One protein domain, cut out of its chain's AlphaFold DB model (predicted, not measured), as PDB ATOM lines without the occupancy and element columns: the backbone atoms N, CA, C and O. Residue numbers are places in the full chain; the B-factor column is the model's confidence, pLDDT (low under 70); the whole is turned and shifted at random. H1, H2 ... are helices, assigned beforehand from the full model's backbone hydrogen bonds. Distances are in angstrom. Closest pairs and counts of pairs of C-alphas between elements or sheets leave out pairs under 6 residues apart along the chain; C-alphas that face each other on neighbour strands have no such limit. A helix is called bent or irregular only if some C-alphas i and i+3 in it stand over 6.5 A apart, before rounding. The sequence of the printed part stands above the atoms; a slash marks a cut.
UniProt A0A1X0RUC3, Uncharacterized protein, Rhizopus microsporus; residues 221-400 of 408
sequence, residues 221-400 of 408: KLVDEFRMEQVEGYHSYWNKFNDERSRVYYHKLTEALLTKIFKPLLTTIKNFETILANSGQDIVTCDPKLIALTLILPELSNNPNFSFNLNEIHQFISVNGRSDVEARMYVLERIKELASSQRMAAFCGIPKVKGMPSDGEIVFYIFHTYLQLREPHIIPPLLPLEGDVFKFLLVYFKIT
ATOM      1  N   LYS A 221     237.901 205.581 343.596       77.69
ATOM      2  CA  LYS A 221     238.241 204.156 343.641       77.69
ATOM      3  C   LYS A 221     237.690 203.376 342.442       77.69
ATOM      4  O   LYS A 221     238.418 202.600 341.840       77.69
ATOM      5  N   LEU A 222     236.422 203.590 342.090       77.50
ATOM      6  CA  LEU A 222     235.789 202.920 340.952       77.50
ATOM      7  C   LEU A 222     236.425 203.354 339.619       77.50
ATOM      8  O   LEU A 222     236.607 202.533 338.726       77.50
ATOM      9  N   VAL A 223     236.783 204.636 339.487       80.25
ATOM     10  CA  VAL A 223     237.485 205.162 338.304       80.25
ATOM     11  C   VAL A 223     238.852 204.498 338.145       80.25
ATOM     12  O   VAL A 223     239.191 204.072 337.043       80.25
ATOM     13  N   ASP A 224     239.619 204.383 339.229       78.75
ATOM     14  CA  ASP A 224     240.938 203.752 339.196       78.75
ATOM     15  C   ASP A 224     240.845 202.252 338.886       78.75
ATOM     16  O   ASP A 224     241.624 201.742 338.084       78.75
ATOM     17  N   GLU A 225     239.849 201.552 339.433       77.06
ATOM     18  CA  GLU A 225     239.585 200.145 339.108       77.06
ATOM     19  C   GLU A 225     239.262 199.946 337.615       77.06
ATOM     20  O   GLU A 225     239.858 199.082 336.972       77.06
ATOM     21  N   PHE A 226     238.383 200.769 337.026       79.88
ATOM     22  CA  PHE A 226     238.092 200.692 335.586       79.88
ATOM     23  C   PHE A 226     239.284 201.099 334.717       79.88
ATOM     24  O   PHE A 226     239.462 200.550 333.628       79.88
ATOM     25  N   ARG A 227     240.127 202.027 335.187       82.31
ATOM     26  CA  ARG A 227     241.381 202.365 334.505       82.31
ATOM     27  C   ARG A 227     242.309 201.150 334.461       82.31
ATOM     28  O   ARG A 227     242.851 200.863 333.400       82.31
ATOM     29  N   MET A 228     242.447 200.413 335.564       78.19
ATOM     30  CA  MET A 228     243.252 199.183 335.612       78.19
ATOM     31  C   MET A 228     242.699 198.089 334.688       78.19
ATOM     32  O   MET A 228     243.465 197.507 333.923       78.19
ATOM     33  N   GLU A 229     241.378 197.875 334.672       80.69
ATOM     34  CA  GLU A 229     240.732 196.935 333.739       80.69
ATOM     35  C   GLU A 229     241.013 197.317 332.275       80.69
ATOM     36  O   GLU A 229     241.321 196.455 331.446       80.69
ATOM     37  N   GLN A 230     240.954 198.615 331.951       83.69
ATOM     38  CA  GLN A 230     241.333 199.093 330.626       83.69
ATOM     39  C   GLN A 230     242.805 198.778 330.337       83.69
ATOM     40  O   GLN A 230     243.069 198.158 329.313       83.69
ATOM     41  N   VAL A 231     243.749 199.111 331.229       82.31
ATOM     42  CA  VAL A 231     245.192 198.832 331.046       82.31
ATOM     43  C   VAL A 231     245.454 197.350 330.759       82.31
ATOM     44  O   VAL A 231     246.138 197.019 329.789       82.31
ATOM     45  N   GLU A 232     244.870 196.445 331.549       80.88
ATOM     46  CA  GLU A 232     244.975 194.994 331.331       80.88
ATOM     47  C   GLU A 232     244.443 194.582 329.954       80.88
ATOM     48  O   GLU A 232     245.070 193.798 329.230       80.88
ATOM     49  N   GLY A 233     243.293 195.139 329.571       82.12
ATOM     50  CA  GLY A 233     242.694 194.956 328.258       82.12
ATOM     51  C   GLY A 233     243.604 195.441 327.128       82.12
ATOM     52  O   GLY A 233     243.851 194.700 326.172       82.12
ATOM     53  N   TYR A 234     244.162 196.644 327.257       82.56
ATOM     54  CA  TYR A 234     245.104 197.203 326.294       82.56
ATOM     55  C   TYR A 234     246.312 196.296 326.116       82.56
ATOM     56  O   TYR A 234     246.549 195.838 325.000       82.56
ATOM     57  N   HIS A 235     246.999 195.913 327.192       81.94
ATOM     58  CA  HIS A 235     248.143 195.003 327.106       81.94
ATOM     59  C   HIS A 235     247.790 193.647 326.475       81.94
ATOM     60  O   HIS A 235     248.544 193.133 325.647       81.94
ATOM     61  N   SER A 236     246.622 193.089 326.802       84.50
ATOM     62  CA  SER A 236     246.193 191.768 326.323       84.50
ATOM     63  C   SER A 236     245.834 191.724 324.834       84.50
ATOM     64  O   SER A 236     245.928 190.665 324.199       84.50
ATOM     65  N   TYR A 237     245.371 192.845 324.273       85.00
ATOM     66  CA  TYR A 237     244.881 192.916 322.894       85.00
ATOM     67  C   TYR A 237     245.755 193.763 321.964       85.00
ATOM     68  O   TYR A 237     245.623 193.616 320.750       85.00
ATOM     69  N   TRP A 238     246.684 194.574 322.481       83.69
ATOM     70  CA  TRP A 238     247.502 195.489 321.677       83.69
ATOM     71  C   TRP A 238     248.193 194.795 320.505       83.69
ATOM     72  O   TRP A 238     248.066 195.215 319.358       83.69
ATOM     73  N   ASN A 239     248.894 193.693 320.765       84.56
ATOM     74  CA  ASN A 239     249.649 192.996 319.723       84.56
ATOM     75  C   ASN A 239     248.763 192.169 318.780       84.56
ATOM     76  O   ASN A 239     249.193 191.846 317.679       84.56
ATOM     77  N   LYS A 240     247.511 191.881 319.163       82.56
ATOM     78  CA  LYS A 240     246.563 191.113 318.336       82.56
ATOM     79  C   LYS A 240     246.019 191.913 317.150       82.56
ATOM     80  O   LYS A 240     245.490 191.327 316.212       82.56
ATOM     81  N   PHE A 241     246.151 193.239 317.175       81.44
ATOM     82  CA  PHE A 241     245.727 194.129 316.089       81.44
ATOM     83  C   PHE A 241     246.885 194.624 315.211       81.44
ATOM     84  O   PHE A 241     246.742 195.633 314.525       81.44
ATOM     85  N   ASN A 242     248.021 193.917 315.228       78.06
ATOM     86  CA  ASN A 242     249.139 194.163 314.310       78.06
ATOM     87  C   ASN A 242     249.026 193.359 312.999       78.06
ATOM     88  O   ASN A 242     249.676 193.706 312.017       78.06
ATOM     89  N   ASP A 243     248.212 192.299 312.970       74.62
ATOM     90  CA  ASP A 243     248.135 191.367 311.837       74.62
ATOM     91  C   ASP A 243     247.351 191.938 310.650       74.62
ATOM     92  O   ASP A 243     246.407 192.700 310.835       74.62
ATOM     93  N   GLU A 244     247.613 191.487 309.421       69.62
ATOM     94  CA  GLU A 244     246.858 191.936 308.234       69.62
ATOM     95  C   GLU A 244     245.348 191.675 308.328       69.62
ATOM     96  O   GLU A 244     244.543 192.457 307.819       69.62
ATOM     97  N   ARG A 245     244.942 190.620 309.047       75.00
ATOM     98  CA  ARG A 245     243.527 190.307 309.312       75.00
ATOM     99  C   ARG A 245     242.823 191.409 310.105       75.00
ATOM    100  O   ARG A 245     241.604 191.548 310.005       75.00
ATOM    101  N   SER A 246     243.575 192.222 310.847       79.69
ATOM    102  CA  SER A 246     243.028 193.353 311.591       79.69
ATOM    103  C   SER A 246     242.458 194.443 310.681       79.69
ATOM    104  O   SER A 246     241.533 195.135 311.103       79.69
ATOM    105  N   ARG A 247     242.909 194.552 309.417       83.69
ATOM    106  CA  ARG A 247     242.440 195.566 308.446       83.69
ATOM    107  C   ARG A 247     240.923 195.568 308.266       83.69
ATOM    108  O   ARG A 247     240.327 196.632 308.128       83.69
ATOM    109  N   VAL A 248     240.286 194.397 308.321       88.31
ATOM    110  CA  VAL A 248     238.818 194.285 308.254       88.31
ATOM    111  C   VAL A 248     238.167 195.024 309.423       88.31
ATOM    112  O   VAL A 248     237.206 195.762 309.222       88.31
ATOM    113  N   TYR A 249     238.715 194.878 310.631       90.25
ATOM    114  CA  TYR A 249     238.229 195.584 311.813       90.25
ATOM    115  C   TYR A 249     238.512 197.087 311.732       90.25
ATOM    116  O   TYR A 249     237.627 197.864 312.074       90.25
ATOM    117  N   TYR A 250     239.665 197.515 311.200       89.50
ATOM    118  CA  TYR A 250     239.925 198.939 310.929       89.50
ATOM    119  C   TYR A 250     238.872 199.534 309.988       89.50
ATOM    120  O   TYR A 250     238.341 200.606 310.265       89.50
ATOM    121  N   HIS A 251     238.515 198.832 308.908       90.81
ATOM    122  CA  HIS A 251     237.471 199.291 307.991       90.81
ATOM    123  C   HIS A 251     236.096 199.375 308.655       90.81
ATOM    124  O   HIS A 251     235.406 200.377 308.491       90.81
ATOM    125  N   LYS A 252     235.712 198.357 309.433       93.56
ATOM    126  CA  LYS A 252     234.454 198.384 310.188       93.56
ATOM    127  C   LYS A 252     234.434 199.510 311.223       93.56
ATOM    128  O   LYS A 252     233.407 200.155 311.400       93.56
ATOM    129  N   LEU A 253     235.562 199.775 311.883       94.50
ATOM    130  CA  LEU A 253     235.691 200.869 312.842       94.50
ATOM    131  C   LEU A 253     235.538 202.231 312.160       94.50
ATOM    132  O   LEU A 253     234.746 203.045 312.627       94.50
ATOM    133  N   THR A 254     236.253 202.492 311.062       94.12
ATOM    134  CA  THR A 254     236.136 203.780 310.358       94.12
ATOM    135  C   THR A 254     234.739 203.977 309.784       94.12
ATOM    136  O   THR A 254     234.197 205.077 309.856       94.12
ATOM    137  N   GLU A 255     234.107 202.917 309.283       94.69
ATOM    138  CA  GLU A 255     232.711 202.949 308.847       94.69
ATOM    139  C   GLU A 255     231.748 203.253 310.002       94.69
ATOM    140  O   GLU A 255     230.852 204.090 309.845       94.69
ATOM    141  N   ALA A 256     231.953 202.645 311.173       94.81
ATOM    142  CA  ALA A 256     231.151 202.906 312.361       94.81
ATOM    143  C   ALA A 256     231.310 204.360 312.844       94.81
ATOM    144  O   ALA A 256     230.307 205.045 313.048       94.81
ATOM    145  N   LEU A 257     232.545 204.866 312.935       96.00
ATOM    146  CA  LEU A 257     232.833 206.261 313.293       96.00
ATOM    147  C   LEU A 257     232.208 207.245 312.293       96.00
ATOM    148  O   LEU A 257     231.584 208.230 312.696       96.00
ATOM    149  N   LEU A 258     232.322 206.970 310.989       95.81
ATOM    150  CA  LEU A 258     231.699 207.785 309.946       95.81
ATOM    151  C   LEU A 258     230.179 207.802 310.071       95.81
ATOM    152  O   LEU A 258     229.569 208.863 309.983       95.81
ATOM    153  N   THR A 259     229.562 206.642 310.262       94.50
ATOM    154  CA  THR A 259     228.103 206.501 310.234       94.50
ATOM    155  C   THR A 259     227.448 207.056 311.493       94.50
ATOM    156  O   THR A 259     226.399 207.687 311.402       94.50
ATOM    157  N   LYS A 260     228.057 206.841 312.664       93.00
ATOM    158  CA  LYS A 260     227.488 207.239 313.959       93.00
ATOM    159  C   LYS A 260     227.819 208.676 314.349       93.00
ATOM    160  O   LYS A 260     226.985 209.324 314.971       93.00
ATOM    161  N   ILE A 261     229.006 209.170 313.988       95.12
ATOM    162  CA  ILE A 261     229.504 210.468 314.462       95.12
ATOM    163  C   ILE A 261     229.728 211.434 313.300       95.12
ATOM    164  O   ILE A 261     229.029 212.437 313.183       95.12
ATOM    165  N   PHE A 262     230.697 211.147 312.427       95.94
ATOM    166  CA  PHE A 262     231.262 212.167 311.537       95.94
ATOM    167  C   PHE A 262     230.325 212.597 310.403       95.94
ATOM    168  O   PHE A 262     230.248 213.787 310.111       95.94
ATOM    169  N   LYS A 263     229.581 211.681 309.769       95.00
ATOM    170  CA  LYS A 263     228.610 212.051 308.725       95.00
ATOM    171  C   LYS A 263     227.413 212.817 309.299       95.00
ATOM    172  O   LYS A 263     227.103 213.871 308.746       95.00
ATOM    173  N   PRO A 264     226.765 212.375 310.399       94.19
ATOM    174  CA  PRO A 264     225.725 213.183 311.040       94.19
ATOM    175  C   PRO A 264     226.237 214.558 311.491       94.19
ATOM    176  O   PRO A 264     225.541 215.562 311.320       94.19
ATOM    177  N   LEU A 265     227.473 214.627 311.999       94.38
ATOM    178  CA  LEU A 265     228.122 215.878 312.388       94.38
ATOM    179  C   LEU A 265     228.336 216.802 311.184       94.38
ATOM    180  O   LEU A 265     227.958 217.966 311.246       94.38
ATOM    181  N   LEU A 266     228.843 216.282 310.065       94.81
ATOM    182  CA  LEU A 266     229.022 217.041 308.825       94.81
ATOM    183  C   LEU A 266     227.702 217.603 308.288       94.81
ATOM    184  O   LEU A 266     227.647 218.770 307.905       94.81
ATOM    185  N   THR A 267     226.646 216.787 308.256       93.31
ATOM    186  CA  THR A 267     225.313 217.232 307.828       93.31
ATOM    187  C   THR A 267     224.826 218.382 308.701       93.31
ATOM    188  O   THR A 267     224.394 219.412 308.193       93.31
ATOM    189  N   THR A 268     224.966 218.229 310.017       91.56
ATOM    190  CA  THR A 268     224.555 219.239 310.992       91.56
ATOM    191  C   THR A 268     225.358 220.538 310.829       91.56
ATOM    192  O   THR A 268     224.765 221.614 310.787       91.56
ATOM    193  N   ILE A 269     226.687 220.447 310.680       93.25
ATOM    194  CA  ILE A 269     227.578 221.595 310.441       93.25
ATOM    195  C   ILE A 269     227.128 222.360 309.198       93.25
ATOM    196  O   ILE A 269     226.855 223.549 309.294       93.25
ATOM    197  N   LYS A 270     226.959 221.679 308.056       92.88
ATOM    198  CA  LYS A 270     226.536 222.330 306.804       92.88
ATOM    199  C   LYS A 270     225.203 223.061 306.960       92.88
ATOM    200  O   LYS A 270     225.049 224.177 306.475       92.88
ATOM    201  N   ASN A 271     224.248 222.457 307.661       89.69
ATOM    202  CA  ASN A 271     222.946 223.077 307.891       89.69
ATOM    203  C   ASN A 271     223.062 224.328 308.774       89.69
ATOM    204  O   ASN A 271     222.486 225.363 308.439       89.69
ATOM    205  N   PHE A 272     223.843 224.282 309.858       88.25
ATOM    206  CA  PHE A 272     224.092 225.476 310.670       88.25
ATOM    207  C   PHE A 272     224.867 226.555 309.916       88.25
ATOM    208  O   PHE A 272     224.506 227.717 310.047       88.25
ATOM    209  N   GLU A 273     225.849 226.209 309.079       89.94
ATOM    210  CA  GLU A 273     226.546 227.185 308.228       89.94
ATOM    211  C   GLU A 273     225.567 227.922 307.315       89.94
ATOM    212  O   GLU A 273     225.632 229.142 307.212       89.94
ATOM    213  N   THR A 274     224.597 227.221 306.715       86.69
ATOM    214  CA  THR A 274     223.583 227.883 305.875       86.69
ATOM    215  C   THR A 274     222.665 228.814 306.667       86.69
ATOM    216  O   THR A 274     222.291 229.871 306.166       86.69
ATOM    217  N   ILE A 275     222.312 228.454 307.905       83.12
ATOM    218  CA  ILE A 275     221.464 229.287 308.771       83.12
ATOM    219  C   ILE A 275     222.241 230.515 309.247       83.12
ATOM    220  O   ILE A 275     221.737 231.635 309.166       83.12
ATOM    221  N   LEU A 276     223.470 230.312 309.719       83.94
ATOM    222  CA  LEU A 276     224.304 231.364 310.286       83.94
ATOM    223  C   LEU A 276     224.813 232.331 309.214       83.94
ATOM    224  O   LEU A 276     224.823 233.537 309.470       83.94
ATOM    225  N   ALA A 277     225.105 231.851 308.000       82.81
ATOM    226  CA  ALA A 277     225.477 232.698 306.866       82.81
ATOM    227  C   ALA A 277     224.396 233.745 306.551       82.81
ATOM    228  O   ALA A 277     224.720 234.907 306.313       82.81
ATOM    229  N   ASN A 278     223.111 233.379 306.650       77.25
ATOM    230  CA  ASN A 278     222.000 234.324 306.464       77.25
ATOM    231  C   ASN A 278     221.941 235.408 307.554       77.25
ATOM    232  O   ASN A 278     221.338 236.459 307.349       77.25
ATOM    233  N   SER A 279     222.573 235.161 308.702       70.81
ATOM    234  CA  SER A 279     222.669 236.087 309.834       70.81
ATOM    235  C   SER A 279     224.029 236.794 309.949       70.81
ATOM    236  O   SER A 279     224.255 237.534 310.904       70.81
ATOM    237  N   GLY A 280     224.943 236.565 308.995       75.50
ATOM    238  CA  GLY A 280     226.295 237.132 309.001       75.50
ATOM    239  C   GLY A 280     227.212 236.576 310.096       75.50
ATOM    240  O   GLY A 280     228.170 237.245 310.477       75.50
ATOM    241  N   GLN A 281     226.915 235.385 310.622       80.81
ATOM    242  CA  GLN A 281     227.719 234.720 311.646       80.81
ATOM    243  C   GLN A 281     228.344 233.429 311.125       80.81
ATOM    244  O   GLN A 281     227.879 232.843 310.149       80.81
ATOM    245  N   ASP A 282     229.388 232.981 311.814       85.31
ATOM    246  CA  ASP A 282     230.066 231.713 311.567       85.31
ATOM    247  C   ASP A 282     229.921 230.803 312.795       85.31
ATOM    248  O   ASP A 282     229.759 231.284 313.917       85.31
ATOM    249  N   ILE A 283     229.998 229.489 312.595       84.81
ATOM    250  CA  ILE A 283     229.944 228.493 313.668       84.81
ATOM    251  C   ILE A 283     231.017 228.787 314.713       84.81
ATOM    252  O   ILE A 283     230.750 228.685 315.899       84.81
ATOM    253  N   VAL A 284     232.229 229.175 314.316       85.31
ATOM    254  CA  VAL A 284     233.327 229.342 315.278       85.31
ATOM    255  C   VAL A 284     233.175 230.589 316.151       85.31
ATOM    256  O   VAL A 284     233.564 230.566 317.325       85.31
ATOM    257  N   THR A 285     232.599 231.658 315.603       82.19
ATOM    258  CA  THR A 285     232.463 232.974 316.249       82.19
ATOM    259  C   THR A 285     231.037 233.279 316.714       82.19
ATOM    260  O   THR A 285     230.763 234.402 317.137       82.19
ATOM    261  N   CYS A 286     230.135 232.294 316.654       80.38
ATOM    262  CA  CYS A 286     228.724 232.466 316.978       80.38
ATOM    263  C   CYS A 286     228.518 232.999 318.408       80.38
ATOM    264  O   CYS A 286     229.154 232.537 319.361       80.38
ATOM    265  N   ASP A 287     227.610 233.970 318.561       78.44
ATOM    266  CA  ASP A 287     227.270 234.545 319.868       78.44
ATOM    267  C   ASP A 287     226.648 233.454 320.768       78.44
ATOM    268  O   ASP A 287     225.686 232.796 320.348       78.44
ATOM    269  N   PRO A 288     227.114 233.277 322.022       78.62
ATOM    270  CA  PRO A 288     226.502 232.375 322.999       78.62
ATOM    271  C   PRO A 288     224.975 232.480 323.111       78.62
ATOM    272  O   PRO A 288     224.306 231.481 323.376       78.62
ATOM    273  N   LYS A 289     224.399 233.666 322.878       77.56
ATOM    274  CA  LYS A 289     222.942 233.865 322.857       77.56
ATOM    275  C   LYS A 289     222.264 233.101 321.722       77.56
ATOM    276  O   LYS A 289     221.209 232.509 321.933       77.56
ATOM    277  N   LEU A 290     222.867 233.082 320.535       75.38
ATOM    278  CA  LEU A 290     222.337 232.358 319.379       75.38
ATOM    279  C   LEU A 290     222.521 230.855 319.557       75.38
ATOM    280  O   LEU A 290     221.596 230.098 319.275       75.38
ATOM    281  N   ILE A 291     223.635 230.426 320.155       79.88
ATOM    282  CA  ILE A 291     223.825 229.033 320.579       79.88
ATOM    283  C   ILE A 291     222.701 228.606 321.534       79.88
ATOM    284  O   ILE A 291     222.078 227.566 321.318       79.88
ATOM    285  N   ALA A 292     222.375 229.418 322.545       77.88
ATOM    286  CA  ALA A 292     221.285 229.123 323.475       77.88
ATOM    287  C   ALA A 292     219.916 229.047 322.775       77.88
ATOM    288  O   ALA A 292     219.121 228.158 323.078       77.88
ATOM    289  N   LEU A 293     219.655 229.918 321.794       73.31
ATOM    290  CA  LEU A 293     218.426 229.875 320.996       73.31
ATOM    291  C   LEU A 293     218.292 228.562 320.211       73.31
ATOM    292  O   LEU A 293     217.194 228.005 320.156       73.31
ATOM    293  N   THR A 294     219.390 228.007 319.680       73.62
ATOM    294  CA  THR A 294     219.337 226.710 318.974       73.62
ATOM    295  C   THR A 294     218.910 225.540 319.863       73.62
ATOM    296  O   THR A 294     218.384 224.557 319.350       73.62
ATOM    297  N   LEU A 295     219.088 225.643 321.186       74.62
ATOM    298  CA  LEU A 295     218.660 224.616 322.142       74.62
ATOM    299  C   LEU A 295     217.163 224.688 322.461       74.62
ATOM    300  O   LEU A 295     216.573 223.688 322.861       74.62
ATOM    301  N   ILE A 296     216.559 225.871 322.322       76.12
ATOM    302  CA  ILE A 296     215.169 226.133 322.714       76.12
ATOM    303  C   ILE A 296     214.217 225.914 321.531       76.12
ATOM    304  O   ILE A 296     213.062 225.546 321.736       76.12
ATOM    305  N   LEU A 297     214.689 226.117 320.297       74.31
ATOM    306  CA  LEU A 297     213.875 226.013 319.086       74.31
ATOM    307  C   LEU A 297     213.521 224.545 318.757       74.31
ATOM    308  O   LEU A 297     214.401 223.786 318.335       74.31
ATOM    309  N   PRO A 298     212.234 224.141 318.845       67.62
ATOM    310  CA  PRO A 298     211.815 222.755 318.599       67.62
ATOM    311  C   PRO A 298     212.071 222.288 317.160       67.62
ATOM    312  O   PRO A 298     212.269 221.102 316.902       67.62
ATOM    313  N   GLU A 299     212.071 223.234 316.220       71.25
ATOM    314  CA  GLU A 299     212.325 223.022 314.790       71.25
ATOM    315  C   GLU A 299     213.768 222.591 314.503       71.25
ATOM    316  O   GLU A 299     214.029 221.949 313.486       71.25
ATOM    317  N   LEU A 300     214.693 222.924 315.407       70.19
ATOM    318  CA  LEU A 300     216.087 222.499 315.354       70.19
ATOM    319  C   LEU A 300     216.306 221.264 316.231       70.19
ATOM    320  O   LEU A 300     216.982 220.336 315.806       70.19
ATOM    321  N   SER A 301     215.688 221.197 317.416       65.38
ATOM    322  CA  SER A 301     215.904 220.082 318.348       65.38
ATOM    323  C   SER A 301     215.306 218.748 317.879       65.38
ATOM    324  O   SER A 301     215.854 217.695 318.190       65.38
ATOM    325  N   ASN A 302     214.179 218.771 317.156       68.12
ATOM    326  CA  ASN A 302     213.452 217.559 316.749       68.12
ATOM    327  C   ASN A 302     213.664 217.187 315.277       68.12
ATOM    328  O   ASN A 302     213.000 216.286 314.757       68.12
ATOM    329  N   ASN A 303     214.556 217.888 314.584       76.44
ATOM    330  CA  ASN A 303     214.773 217.694 313.164       76.44
ATOM    331  C   ASN A 303     215.940 216.721 312.931       76.44
ATOM    332  O   ASN A 303     217.045 216.969 313.413       76.44
ATOM    333  N   PRO A 304     215.742 215.630 312.166       74.25
ATOM    334  CA  PRO A 304     216.793 214.641 311.909       74.25
ATOM    335  C   PRO A 304     218.024 215.231 311.202       74.25
ATOM    336  O   PRO A 304     219.120 214.682 311.311       74.25
ATOM    337  N   ASN A 305     217.866 216.369 310.520       79.62
ATOM    338  CA  ASN A 305     218.957 217.095 309.872       79.62
ATOM    339  C   ASN A 305     219.896 217.804 310.869       79.62
ATOM    340  O   ASN A 305     220.971 218.254 310.470       79.62
ATOM    341  N   PHE A 306     219.515 217.878 312.148       83.12
ATOM    342  CA  PHE A 306     220.307 218.428 313.245       83.12
ATOM    343  C   PHE A 306     220.567 217.344 314.289       83.12
ATOM    344  O   PHE A 306     220.017 217.337 315.387       83.12
ATOM    345  N   SER A 307     221.421 216.385 313.930       86.12
ATOM    346  CA  SER A 307     221.793 215.300 314.847       86.12
ATOM    347  C   SER A 307     222.550 215.816 316.073       86.12
ATOM    348  O   SER A 307     222.457 215.209 317.141       86.12
ATOM    349  N   PHE A 308     223.252 216.944 315.931       89.12
ATOM    350  CA  PHE A 308     223.941 217.643 317.012       89.12
ATOM    351  C   PHE A 308     223.424 219.076 317.149       89.12
ATOM    352  O   PHE A 308     223.043 219.706 316.167       89.12
ATOM    353  N   ASN A 309     223.407 219.608 318.365       87.88
ATOM    354  CA  ASN A 309     223.123 221.025 318.574       87.88
ATOM    355  C   ASN A 309     224.406 221.864 318.437       87.88
ATOM    356  O   ASN A 309     225.520 221.339 318.462       87.88
ATOM    357  N   LEU A 310     224.256 223.183 318.302       87.38
ATOM    358  CA  LEU A 310     225.398 224.067 318.068       87.38
ATOM    359  C   LEU A 310     226.392 224.048 319.245       87.38
ATOM    360  O   LEU A 310     227.600 224.057 319.029       87.38
ATOM    361  N   ASN A 311     225.907 223.920 320.484       88.44
ATOM    362  CA  ASN A 311     226.763 223.804 321.667       88.44
ATOM    363  C   ASN A 311     227.633 222.532 321.641       88.44
ATOM    364  O   ASN A 311     228.815 222.585 321.966       88.44
ATOM    365  N   GLU A 312     227.080 221.396 321.213       90.06
ATOM    366  CA  GLU A 312     227.839 220.156 321.017       90.06
ATOM    367  C   GLU A 312     228.899 220.327 319.921       90.06
ATOM    368  O   GLU A 312     230.042 219.920 320.114       90.06
ATOM    369  N   ILE A 313     228.568 220.996 318.809       91.69
ATOM    370  CA  ILE A 313     229.544 221.312 317.752       91.69
ATOM    371  C   ILE A 313     230.697 222.150 318.315       91.69
ATOM    372  O   ILE A 313     231.856 221.812 318.084       91.69
ATOM    373  N   HIS A 314     230.400 223.182 319.112       89.69
ATOM    374  CA  HIS A 314     231.422 223.991 319.785       89.69
ATOM    375  C   HIS A 314     232.323 223.169 320.712       89.69
ATOM    376  O   HIS A 314     233.528 223.430 320.787       89.69
ATOM    377  N   GLN A 315     231.765 222.172 321.405       90.19
ATOM    378  CA  GLN A 315     232.551 221.258 322.232       90.19
ATOM    379  C   GLN A 315     233.464 220.379 321.379       90.19
ATOM    380  O   GLN A 315     234.638 220.253 321.719       90.19
ATOM    381  N   PHE A 316     232.972 219.841 320.255       92.00
ATOM    382  CA  PHE A 316     233.761 219.005 319.344       92.00
ATOM    383  C   PHE A 316     234.928 219.753 318.691       92.00
ATOM    384  O   PHE A 316     236.001 219.172 318.537       92.00
ATOM    385  N   ILE A 317     234.752 221.030 318.336       92.12
ATOM    386  CA  ILE A 317     235.816 221.836 317.707       92.12
ATOM    387  C   ILE A 317     236.822 222.418 318.712       92.12
ATOM    388  O   ILE A 317     237.893 222.864 318.311       92.12
ATOM    389  N   SER A 318     236.513 222.405 320.013       90.06
ATOM    390  CA  SER A 318     237.386 222.934 321.075       90.06
ATOM    391  C   SER A 318     238.304 221.849 321.658       90.06
ATOM    392  O   SER A 318     238.291 221.579 322.861       90.06
ATOM    393  N   VAL A 319     239.085 221.193 320.796       84.88
ATOM    394  CA  VAL A 319     239.953 220.060 321.163       84.88
ATOM    395  C   VAL A 319     240.968 220.474 322.234       84.88
ATOM    396  O   VAL A 319     241.651 221.490 322.104       84.88
ATOM    397  N   ASN A 320     241.085 219.670 323.297       73.38
ATOM    398  CA  ASN A 320     242.011 219.890 324.418       73.38
ATOM    399  C   ASN A 320     241.862 221.262 325.107       73.38
ATOM    400  O   ASN A 320     242.839 221.830 325.591       73.38
ATOM    401  N   GLY A 321     240.644 221.816 325.135       70.62
ATOM    402  CA  GLY A 321     240.368 223.099 325.788       70.62
ATOM    403  C   GLY A 321     240.897 224.318 325.029       70.62
ATOM    404  O   GLY A 321     240.840 225.430 325.550       70.62
ATOM    405  N   ARG A 322     241.383 224.135 323.795       75.81
ATOM    406  CA  ARG A 322     241.756 225.247 322.920       75.81
ATOM    407  C   ARG A 322     240.500 225.953 322.428       75.81
ATOM    408  O   ARG A 322     239.656 225.362 321.754       75.81
ATOM    409  N   SER A 323     240.360 227.213 322.819       74.56
ATOM    410  CA  SER A 323     239.213 228.057 322.480       74.56
ATOM    411  C   SER A 323     239.546 229.141 321.460       74.56
ATOM    412  O   SER A 323     238.692 229.983 321.181       74.56
ATOM    413  N   ASP A 324     240.772 229.162 320.937       87.12
ATOM    414  CA  ASP A 324     241.174 230.108 319.909       87.12
ATOM    415  C   ASP A 324     240.422 229.842 318.596       87.12
ATOM    416  O   ASP A 324     240.132 228.704 318.220       87.12
ATOM    417  N   VAL A 325     240.057 230.931 317.918       87.94
ATOM    418  CA  VAL A 325     239.248 230.897 316.690       87.94
ATOM    419  C   VAL A 325     239.973 230.123 315.589       87.94
ATOM    420  O   VAL A 325     239.348 229.352 314.867       87.94
ATOM    421  N   GLU A 326     241.294 230.276 315.495       89.31
ATOM    422  CA  GLU A 326     242.113 229.616 314.480       89.31
ATOM    423  C   GLU A 326     242.131 228.092 314.657       89.31
ATOM    424  O   GLU A 326     241.847 227.368 313.702       89.31
ATOM    425  N   ALA A 327     242.372 227.584 315.873       89.19
ATOM    426  CA  ALA A 327     242.315 226.148 316.139       89.19
ATOM    427  C   ALA A 327     240.915 225.578 315.912       89.19
ATOM    428  O   ALA A 327     240.785 224.501 315.332       89.19
ATOM    429  N   ARG A 328     239.861 226.290 316.323       91.25
ATOM    430  CA  ARG A 328     238.478 225.848 316.090       91.25
ATOM    431  C   ARG A 328     238.145 225.766 314.604       91.25
ATOM    432  O   ARG A 328     237.556 224.773 314.185       91.25
ATOM    433  N   MET A 329     238.556 226.759 313.814       92.31
ATOM    434  CA  MET A 329     238.409 226.730 312.356       92.31
ATOM    435  C   MET A 329     239.196 225.579 311.738       92.31
ATOM    436  O   MET A 329     238.658 224.828 310.929       92.31
ATOM    437  N   TYR A 330     240.447 225.388 312.161       93.31
ATOM    438  CA  TYR A 330     241.269 224.273 311.703       93.31
ATOM    439  C   TYR A 330     240.594 222.925 311.990       93.31
ATOM    440  O   TYR A 330     240.449 222.104 311.085       93.31
ATOM    441  N   VAL A 331     240.133 222.696 313.226       94.25
ATOM    442  CA  VAL A 331     239.460 221.447 313.609       94.25
ATOM    443  C   VAL A 331     238.161 221.266 312.824       94.25
ATOM    444  O   VAL A 331     237.898 220.162 312.352       94.25
ATOM    445  N   LEU A 332     237.372 222.327 312.636       94.56
ATOM    446  CA  LEU A 332     236.141 222.282 311.849       94.56
ATOM    447  C   LEU A 332     236.409 221.811 310.409       94.56
ATOM    448  O   LEU A 332     235.737 220.899 309.924       94.56
ATOM    449  N   GLU A 333     237.430 222.363 309.751       94.38
ATOM    450  CA  GLU A 333     237.828 221.947 308.402       94.38
ATOM    451  C   GLU A 333     238.358 220.506 308.371       94.38
ATOM    452  O   GLU A 333     237.971 219.720 307.500       94.38
ATOM    453  N   ARG A 334     239.158 220.093 309.367       95.00
ATOM    454  CA  ARG A 334     239.589 218.689 309.494       95.00
ATOM    455  C   ARG A 334     238.400 217.739 309.635       95.00
ATOM    456  O   ARG A 334     238.371 216.713 308.957       95.00
ATOM    457  N   ILE A 335     237.399 218.075 310.452       95.31
ATOM    458  CA  ILE A 335     236.171 217.275 310.606       95.31
ATOM    459  C   ILE A 335     235.461 217.129 309.259       95.31
ATOM    460  O   ILE A 335     235.073 216.014 308.897       95.31
ATOM    461  N   LYS A 336     235.314 218.223 308.499       95.56
ATOM    462  CA  LYS A 336     234.674 218.200 307.176       95.56
ATOM    463  C   LYS A 336     235.419 217.303 306.195       95.56
ATOM    464  O   LYS A 336     234.780 216.496 305.514       95.56
ATOM    465  N   GLU A 337     236.744 217.409 306.138       94.62
ATOM    466  CA  GLU A 337     237.580 216.569 305.277       94.62
ATOM    467  C   GLU A 337     237.480 215.082 305.656       94.62
ATOM    468  O   GLU A 337     237.212 214.235 304.797       94.62
ATOM    469  N   LEU A 338     237.629 214.757 306.945       94.69
ATOM    470  CA  LEU A 338     237.543 213.385 307.451       94.69
ATOM    471  C   LEU A 338     236.173 212.768 307.151       94.69
ATOM    472  O   LEU A 338     236.103 211.663 306.610       94.69
ATOM    473  N   ALA A 339     235.094 213.502 307.437       94.62
ATOM    474  CA  ALA A 339     233.718 213.050 307.251       94.62
ATOM    475  C   ALA A 339     233.315 212.882 305.778       94.62
ATOM    476  O   ALA A 339     232.492 212.020 305.459       94.62
ATOM    477  N   SER A 340     233.877 213.702 304.884       92.62
ATOM    478  CA  SER A 340     233.588 213.650 303.444       92.62
ATOM    479  C   SER A 340     234.339 212.522 302.735       92.62
ATOM    480  O   SER A 340     233.916 212.067 301.674       92.62
ATOM    481  N   SER A 341     235.447 212.052 303.312       90.88
ATOM    482  CA  SER A 341     236.260 210.994 302.719       90.88
ATOM    483  C   SER A 341     235.678 209.595 302.952       90.88
ATOM    484  O   SER A 341     235.187 209.248 304.032       90.88
ATOM    485  N   GLN A 342     235.755 208.737 301.932       88.38
ATOM    486  CA  GLN A 342     235.352 207.341 302.070       88.38
ATOM    487  C   GLN A 342     236.317 206.624 303.025       88.38
ATOM    488  O   GLN A 342     237.530 206.703 302.854       88.38
ATOM    489  N   ARG A 343     235.779 205.925 304.036       85.81
ATOM    490  CA  ARG A 343     236.564 205.190 305.054       85.81
ATOM    491  C   ARG A 343     237.611 206.048 305.787       85.81
ATOM    492  O   ARG A 343     238.614 205.507 306.235       85.81
ATOM    493  N   MET A 344     237.381 207.359 305.912       91.19
ATOM    494  CA  MET A 344     238.333 208.304 306.511       91.19
ATOM    495  C   MET A 344     239.687 208.353 305.778       91.19
ATOM    496  O   MET A 344     240.720 208.580 306.397       91.19
ATOM    497  N   ALA A 345     239.705 208.154 304.456       88.44
ATOM    498  CA  ALA A 345     240.935 208.173 303.657       88.44
ATOM    499  C   ALA A 345     241.712 209.505 303.712       88.44
ATOM    500  O   ALA A 345     242.902 209.519 303.420       88.44
ATOM    501  N   ALA A 346     241.067 210.613 304.098       90.25
ATOM    502  CA  ALA A 346     241.730 211.906 304.301       90.25
ATOM    503  C   ALA A 346     242.528 211.999 305.621       90.25
ATOM    504  O   ALA A 346     243.099 213.056 305.912       90.25
ATOM    505  N   PHE A 347     242.538 210.932 306.428       91.69
ATOM    506  CA  PHE A 347     243.244 210.872 307.702       91.69
ATOM    507  C   PHE A 347     244.757 211.044 307.530       91.69
ATOM    508  O   PHE A 347     245.410 210.331 306.768       91.69
ATOM    509  N   CYS A 348     245.308 211.974 308.297       86.12
ATOM    510  CA  CYS A 348     246.713 212.324 308.372       86.12
ATOM    511  C   CYS A 348     247.167 212.226 309.835       86.12
ATOM    512  O   CYS A 348     246.743 213.006 310.687       86.12
ATOM    513  N   GLY A 349     248.068 211.285 310.134       81.31
ATOM    514  CA  GLY A 349     248.573 211.085 311.501       81.31
ATOM    515  C   GLY A 349     249.410 212.250 312.048       81.31
ATOM    516  O   GLY A 349     249.620 212.340 313.252       81.31
ATOM    517  N   ILE A 350     249.871 213.153 311.180       84.00
ATOM    518  CA  ILE A 350     250.656 214.340 311.534       84.00
ATOM    519  C   ILE A 350     249.773 215.580 311.314       84.00
ATOM    520  O   ILE A 350     249.056 215.623 310.308       84.00
ATOM    521  N   PRO A 351     249.818 216.595 312.199       84.69
ATOM    522  CA  PRO A 351     249.097 217.843 311.981       84.69
ATOM    523  C   PRO A 351     249.471 218.490 310.645       84.69
ATOM    524  O   PRO A 351     250.655 218.624 310.326       84.69
ATOM    525  N   LYS A 352     248.472 218.952 309.882       84.44
ATOM    526  CA  LYS A 352     248.717 219.688 308.627       84.44
ATOM    527  C   LYS A 352     249.338 221.066 308.877       84.44
ATOM    528  O   LYS A 352     250.036 221.589 308.016       84.44
ATOM    529  N   VAL A 353     249.077 221.648 310.047       87.31
ATOM    530  CA  VAL A 353     249.590 222.958 310.466       87.31
ATOM    531  C   VAL A 353     250.382 222.793 311.758       87.31
ATOM    532  O   VAL A 353     249.937 222.134 312.701       87.31
ATOM    533  N   LYS A 354     251.577 223.389 311.814       85.75
ATOM    534  CA  LYS A 354     252.447 223.308 312.993       85.75
ATOM    535  C   LYS A 354     251.747 223.925 314.205       85.75
ATOM    536  O   LYS A 354     251.276 225.052 314.146       85.75
ATOM    537  N   GLY A 355     251.733 223.192 315.317       85.06
ATOM    538  CA  GLY A 355     251.111 223.636 316.563       85.06
ATOM    539  C   GLY A 355     249.617 223.328 316.672       85.06
ATOM    540  O   GLY A 355     249.083 223.500 317.763       85.06
ATOM    541  N   MET A 356     248.967 222.833 315.613       89.94
ATOM    542  CA  MET A 356     247.569 222.384 315.619       89.94
ATOM    543  C   MET A 356     247.445 220.892 315.981       89.94
ATOM    544  O   MET A 356     248.438 220.168 315.876       89.94
ATOM    545  N   PRO A 357     246.261 220.410 316.409       89.88
ATOM    546  CA  PRO A 357     246.066 218.992 316.701       89.88
ATOM    547  C   PRO A 357     246.165 218.114 315.442       89.88
ATOM    548  O   PRO A 357     245.814 218.514 314.326       89.88
ATOM    549  N   SER A 358     246.647 216.891 315.634       91.12
ATOM    550  CA  SER A 358     246.651 215.816 314.639       91.12
ATOM    551  C   SER A 358     245.246 215.243 314.449       91.12
ATOM    552  O   SER A 358     244.395 215.346 315.334       91.12
ATOM    553  N   ASP A 359     244.999 214.562 313.327       92.62
ATOM    554  CA  ASP A 359     243.705 213.898 313.135       92.62
ATOM    555  C   ASP A 359     243.468 212.794 314.169       92.62
ATOM    556  O   ASP A 359     242.324 212.531 314.528       92.62
ATOM    557  N   GLY A 360     244.535 212.168 314.679       91.62
ATOM    558  CA  GLY A 360     244.441 211.190 315.760       91.62
ATOM    559  C   GLY A 360     243.876 211.804 317.039       91.62
ATOM    560  O   GLY A 360     242.928 211.269 317.612       91.62
ATOM    561  N   GLU A 361     244.397 212.965 317.438       91.44
ATOM    562  CA  GLU A 361     243.888 213.716 318.589       91.44
ATOM    563  C   GLU A 361     242.447 214.186 318.369       91.44
ATOM    564  O   GLU A 361     241.620 214.045 319.266       91.44
ATOM    565  N   ILE A 362     242.124 214.684 317.170       93.88
ATOM    566  CA  ILE A 362     240.767 215.133 316.821       93.88
ATOM    567  C   ILE A 362     239.777 213.964 316.891       93.88
ATOM    568  O   ILE A 362     238.746 214.070 317.553       93.88
ATOM    569  N   VAL A 363     240.080 212.835 316.241       94.88
ATOM    570  CA  VAL A 363     239.207 211.649 316.222       94.88
ATOM    571  C   VAL A 363     239.003 211.105 317.631       94.88
ATOM    572  O   VAL A 363     237.864 210.836 318.017       94.88
ATOM    573  N   PHE A 364     240.080 210.978 318.409       94.25
ATOM    574  CA  PHE A 364     240.001 210.504 319.786       94.25
ATOM    575  C   PHE A 364     239.156 211.435 320.661       94.25
ATOM    576  O   PHE A 364     238.244 210.973 321.349       94.25
ATOM    577  N   TYR A 365     239.407 212.743 320.593       93.69
ATOM    578  CA  TYR A 365     238.684 213.739 321.377       93.69
ATOM    579  C   TYR A 365     237.192 213.774 321.027       93.69
ATOM    580  O   TYR A 365     236.346 213.763 321.925       93.69
ATOM    581  N   ILE A 366     236.849 213.764 319.734       94.75
ATOM    582  CA  ILE A 366     235.453 213.741 319.282       94.75
ATOM    583  C   ILE A 366     234.766 212.456 319.737       94.75
ATOM    584  O   ILE A 366     233.657 212.523 320.260       94.75
ATOM    585  N   PHE A 367     235.411 211.296 319.579       95.06
ATOM    586  CA  PHE A 367     234.853 210.019 320.021       95.06
ATOM    587  C   PHE A 367     234.603 210.004 321.533       95.06
ATOM    588  O   PHE A 367     233.504 209.680 321.980       95.06
ATOM    589  N   HIS A 368     235.593 210.419 322.324       92.69
ATOM    590  CA  HIS A 368     235.479 210.505 323.776       92.69
ATOM    591  C   HIS A 368     234.343 211.450 324.202       92.69
ATOM    592  O   HIS A 368     233.497 211.084 325.018       92.69
ATOM    593  N   THR A 369     234.276 212.642 323.603       92.12
ATOM    594  CA  THR A 369     233.225 213.638 323.873       92.12
ATOM    595  C   THR A 369     231.847 213.118 323.459       92.12
ATOM    596  O   THR A 369     230.873 213.273 324.194       92.12
ATOM    597  N   TYR A 370     231.754 212.425 322.321       93.62
ATOM    598  CA  TYR A 370     230.515 211.811 321.850       93.62
ATOM    599  C   TYR A 370     229.972 210.796 322.861       93.62
ATOM    600  O   TYR A 370     228.785 210.842 323.180       93.62
ATOM    601  N   LEU A 371     230.821 209.917 323.410       91.56
ATOM    602  CA  LEU A 371     230.385 208.937 324.412       91.56
ATOM    603  C   LEU A 371     229.826 209.612 325.664       91.56
ATOM    604  O   LEU A 371     228.772 209.217 326.158       91.56
ATOM    605  N   GLN A 372     230.483 210.673 326.135       88.25
ATOM    606  CA  GLN A 372     230.025 211.423 327.304       88.25
ATOM    607  C   GLN A 372     228.654 212.077 327.096       88.25
ATOM    608  O   GLN A 372     227.856 212.129 328.032       88.25
ATOM    609  N   LEU A 373     228.384 212.569 325.884       87.69
ATOM    610  CA  LEU A 373     227.151 213.283 325.554       87.69
ATOM    611  C   LEU A 373     225.999 212.343 325.177       87.69
ATOM    612  O   LEU A 373     224.865 212.546 325.609       87.69
ATOM    613  N   ARG A 374     226.270 211.334 324.343       87.62
ATOM    614  CA  ARG A 374     225.241 210.539 323.651       87.62
ATOM    615  C   ARG A 374     225.128 209.110 324.131       87.62
ATOM    616  O   ARG A 374     224.044 208.541 324.046       87.62
ATOM    617  N   GLU A 375     226.196 208.548 324.680       86.25
ATOM    618  CA  GLU A 375     226.164 207.198 325.225       86.25
ATOM    619  C   GLU A 375     226.453 207.131 326.726       86.25
ATOM    620  O   GLU A 375     227.174 206.211 327.094       86.25
ATOM    621  N   PRO A 376     225.789 207.948 327.593       81.12
ATOM    622  CA  PRO A 376     225.566 207.713 329.006       81.12
ATOM    623  C   PRO A 376     226.430 206.645 329.608       81.12
ATOM    624  O   PRO A 376     227.638 206.784 329.687       81.12
ATOM    625  N   HIS A 377     225.704 205.556 329.855       79.69
ATOM    626  CA  HIS A 377     226.043 204.200 330.263       79.69
ATOM    627  C   HIS A 377     227.387 203.593 329.845       79.69
ATOM    628  O   HIS A 377     227.756 202.577 330.433       79.69
ATOM    629  N   ILE A 378     228.103 204.143 328.867       85.06
ATOM    630  CA  ILE A 378     229.390 203.618 328.424       85.06
ATOM    631  C   ILE A 378     230.518 204.424 329.066       85.06
ATOM    632  O   ILE A 378     230.572 205.652 329.012       85.06
ATOM    633  N   ILE A 379     231.454 203.705 329.681       84.62
ATOM    634  CA  ILE A 379     232.654 204.279 330.287       84.62
ATOM    635  C   ILE A 379     233.595 204.715 329.165       84.62
ATOM    636  O   ILE A 379     234.129 203.824 328.514       84.62
ATOM    637  N   PRO A 380     233.844 206.018 328.936       87.31
ATOM    638  CA  PRO A 380     234.758 206.441 327.881       87.31
ATOM    639  C   PRO A 380     236.191 205.932 328.140       87.31
ATOM    640  O   PRO A 380     236.511 205.532 329.266       87.31
ATOM    641  N   PRO A 381     237.088 205.956 327.138       87.69
ATOM    642  CA  PRO A 381     238.495 205.637 327.361       87.69
ATOM    643  C   PRO A 381     239.084 206.540 328.458       87.69
ATOM    644  O   PRO A 381     239.100 207.759 328.314       87.69
ATOM    645  N   LEU A 382     239.541 205.946 329.564       83.44
ATOM    646  CA  LEU A 382     240.127 206.656 330.712       83.44
ATOM    647  C   LEU A 382     241.646 206.805 330.589       83.44
ATOM    648  O   LEU A 382     242.273 207.478 331.411       83.44
ATOM    649  N   LEU A 383     242.231 206.129 329.602       77.88
ATOM    650  CA  LEU A 383     243.647 206.172 329.279       77.88
ATOM    651  C   LEU A 383     243.911 207.226 328.201       77.88
ATOM    652  O   LEU A 383     243.065 207.418 327.321       77.88
ATOM    653  N   PRO A 384     245.072 207.901 328.255       78.44
ATOM    654  CA  PRO A 384     245.483 208.781 327.174       78.44
ATOM    655  C   PRO A 384     245.642 207.985 325.875       78.44
ATOM    656  O   PRO A 384     245.915 206.784 325.891       78.44
ATOM    657  N   LEU A 385     245.482 208.671 324.744       80.06
ATOM    658  CA  LEU A 385     245.763 208.089 323.438       80.06
ATOM    659  C   LEU A 385     247.241 207.680 323.363       80.06
ATOM    660  O   LEU A 385     248.131 208.523 323.465       80.06
ATOM    661  N   GLU A 386     247.491 206.395 323.128       71.12
ATOM    662  CA  GLU A 386     248.823 205.849 322.874       71.12
ATOM    663  C   GLU A 386     248.911 205.326 321.438       71.12
ATOM    664  O   GLU A 386     248.057 204.559 320.998       71.12
ATOM    665  N   GLY A 387     249.959 205.712 320.704       78.81
ATOM    666  CA  GLY A 387     250.238 205.198 319.361       78.81
ATOM    667  C   GLY A 387     249.162 205.527 318.316       78.81
ATOM    668  O   GLY A 387     248.724 206.667 318.189       78.81
ATOM    669  N   ASP A 388     248.788 204.525 317.515       86.12
ATOM    670  CA  ASP A 388     247.787 204.655 316.450       86.12
ATOM    671  C   ASP A 388     246.363 204.740 317.030       86.12
ATOM    672  O   ASP A 388     245.921 203.847 317.758       86.12
ATOM    673  N   VAL A 389     245.625 205.798 316.668       91.19
ATOM    674  CA  VAL A 389     244.263 206.056 317.166       91.19
ATOM    675  C   VAL A 389     243.279 204.944 316.832       91.19
ATOM    676  O   VAL A 389     242.474 204.559 317.677       91.19
ATOM    677  N   PHE A 390     243.330 204.391 315.626       91.56
ATOM    678  CA  PHE A 390     242.388 203.361 315.225       91.56
ATOM    679  C   PHE A 390     242.719 202.048 315.916       91.56
ATOM    680  O   PHE A 390     241.808 201.346 316.346       91.56
ATOM    681  N   LYS A 391     244.004 201.746 316.114       89.94
ATOM    682  CA  LYS A 391     244.426 200.598 316.916       89.94
ATOM    683  C   LYS A 391     243.947 200.725 318.358       89.94
ATOM    684  O   LYS A 391     243.364 199.787 318.906       89.94
ATOM    685  N   PHE A 392     244.163 201.893 318.954       89.81
ATOM    686  CA  PHE A 392     243.727 202.200 320.308       89.81
ATOM    687  C   PHE A 392     242.209 202.028 320.452       89.81
ATOM    688  O   PHE A 392     241.739 201.353 321.370       89.81
ATOM    689  N   LEU A 393     241.436 202.568 319.505       93.06
ATOM    690  CA  LEU A 393     239.982 202.438 319.481       93.06
ATOM    691  C   LEU A 393     239.517 201.000 319.203       93.06
ATOM    692  O   LEU A 393     238.542 200.560 319.800       93.06
ATOM    693  N   LEU A 394     240.205 200.219 318.369       91.62
ATOM    694  CA  LEU A 394     239.868 198.806 318.160       91.62
ATOM    695  C   LEU A 394     239.990 197.995 319.446       91.62
ATOM    696  O   LEU A 394     239.103 197.202 319.767       91.62
ATOM    697  N   VAL A 395     241.071 198.210 320.199       89.62
ATOM    698  CA  VAL A 395     241.239 197.567 321.502       89.62
ATOM    699  C   VAL A 395     240.138 198.018 322.457       89.62
ATOM    700  O   VAL A 395     239.502 197.166 323.077       89.62
ATOM    701  N   TYR A 396     239.835 199.317 322.496       91.56
ATOM    702  CA  TYR A 396     238.740 199.858 323.297       91.56
ATOM    703  C   TYR A 396     237.386 199.201 322.985       91.56
ATOM    704  O   TYR A 396     236.708 198.725 323.895       91.56
ATOM    705  N   PHE A 397     237.005 199.102 321.707       91.69
ATOM    706  CA  PHE A 397     235.768 198.432 321.284       91.69
ATOM    707  C   PHE A 397     235.776 196.946 321.665       91.69
ATOM    708  O   PHE A 397     234.730 196.374 321.963       91.69
ATOM    709  N   LYS A 398     236.948 196.297 321.682       89.62
ATOM    710  CA  LYS A 398     237.053 194.878 322.040       89.62
ATOM    711  C   LYS A 398     236.810 194.630 323.527       89.62
ATOM    712  O   LYS A 398     236.220 193.610 323.884       89.62
ATOM    713  N   ILE A 399     237.286 195.533 324.379       86.88
ATOM    714  CA  ILE A 399     237.153 195.443 325.842       86.88
ATOM    715  C   ILE A 399     235.859 196.097 326.358       86.88
ATOM    716  O   ILE A 399     235.505 195.932 327.529       86.88
ATOM    717  N   THR A 400     235.127 196.782 325.472       87.06
ATOM    718  CA  THR A 400     233.864 197.485 325.746       87.06
ATOM    719  C   THR A 400     232.712 196.882 324.940       87.06
ATOM    720  O   THR A 400     232.262 197.483 323.964       87.06
TER     721      THR A 400
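AT A GLANCE: This is residues 221 to 400 of the 408 residues of an uncharacterized protein of Rhizopus microsporus (UniProt A0A1X0RUC3). One long bent helix, H2, runs along the length of the domain, and shorter helices pack along it: H8 on its first arm, H5 and H6 on its second. H7 lies in the middle and joins H5 to H8; H1 packs across H8 at one end of the domain, and H3 packs on H5 at the other, with little H4 beside H3. The printed part has 180 residues, with eight named helices, H1 to H8 in chain order, and no named strand; the class is all helix. It is compact, with a radius of gyration of the C-alphas of 17.3 A and spans of 53 by 37 by 31 A.

IN THESE COORDINATES: H2, residues 246 to 277, was assigned as one helix by its hydrogen bonds but is bent: C-alphas 260 and 263 are 7.2 A apart. Its arms are H2a, residues 246 to 260, from C-alpha 246 at (243.028, 193.353, 311.591), and H2b, residues 263 to 277, each 21.0 A long. H1, residues 221 to 241, 30.3 A, is irregular, with C-alphas 236 and 239 7.6 A apart, and has a kink of 34 degrees near residue 235. H3 is residues 288 to 296, H4 298 to 301 and H5 310 to 317. H6, residues 325 to 340, measures 22.5 A, and H7, residues 359 to 374, 21.5 A. H8, residues 389 to 399, ends at C-alpha 399 (237.153, 195.443, 325.842).

HOW THE PARTS SIT: H2a, with residues 249 to 254 alone, touches H8, about perpendicular at 89 degrees; the closest C-alphas, of Tyr 250 and Phe 390, are 6.6 A apart. H2b touches H6 at a steep tilt of 50 degrees, opposite ways, closest at C-alphas 263 and 339, 5.4 A. H2b and H5 only just touch, with 3 pairs of C-alphas within 8 A, closest at Ile 269 and Ile 313, 7.6 A. H5 touches H7 at C-alphas 316 and 366, 5.5 A, and H3 at C-alphas 310 and 291, 5.8 A. H3 and H4 only just touch, only at the corner, with C-alphas 294 and 300 6.4 A apart. H1 touches H8, closest at C-alphas 233 and 399, 6.1 A; H1 and H7 are apart. Every O i to N i+4 pair is within hydrogen-bond range in H2a, H2b, H5, H6, H7 and H8, against 14 of 17 in H1 and 3 of 5 in H3; H4 is too short for one.

THE WHOLE: The farthest C-alphas, of Ser 236 and Asn 278, are 52.8 A apart. The printed part has no cut. The links H6 to H7, 18 residues, and H7 to H8, 14 residues, are long. Mean pLDDT of the printed part is 85.9; residues 244, 298 and 301 to 302 are under 70.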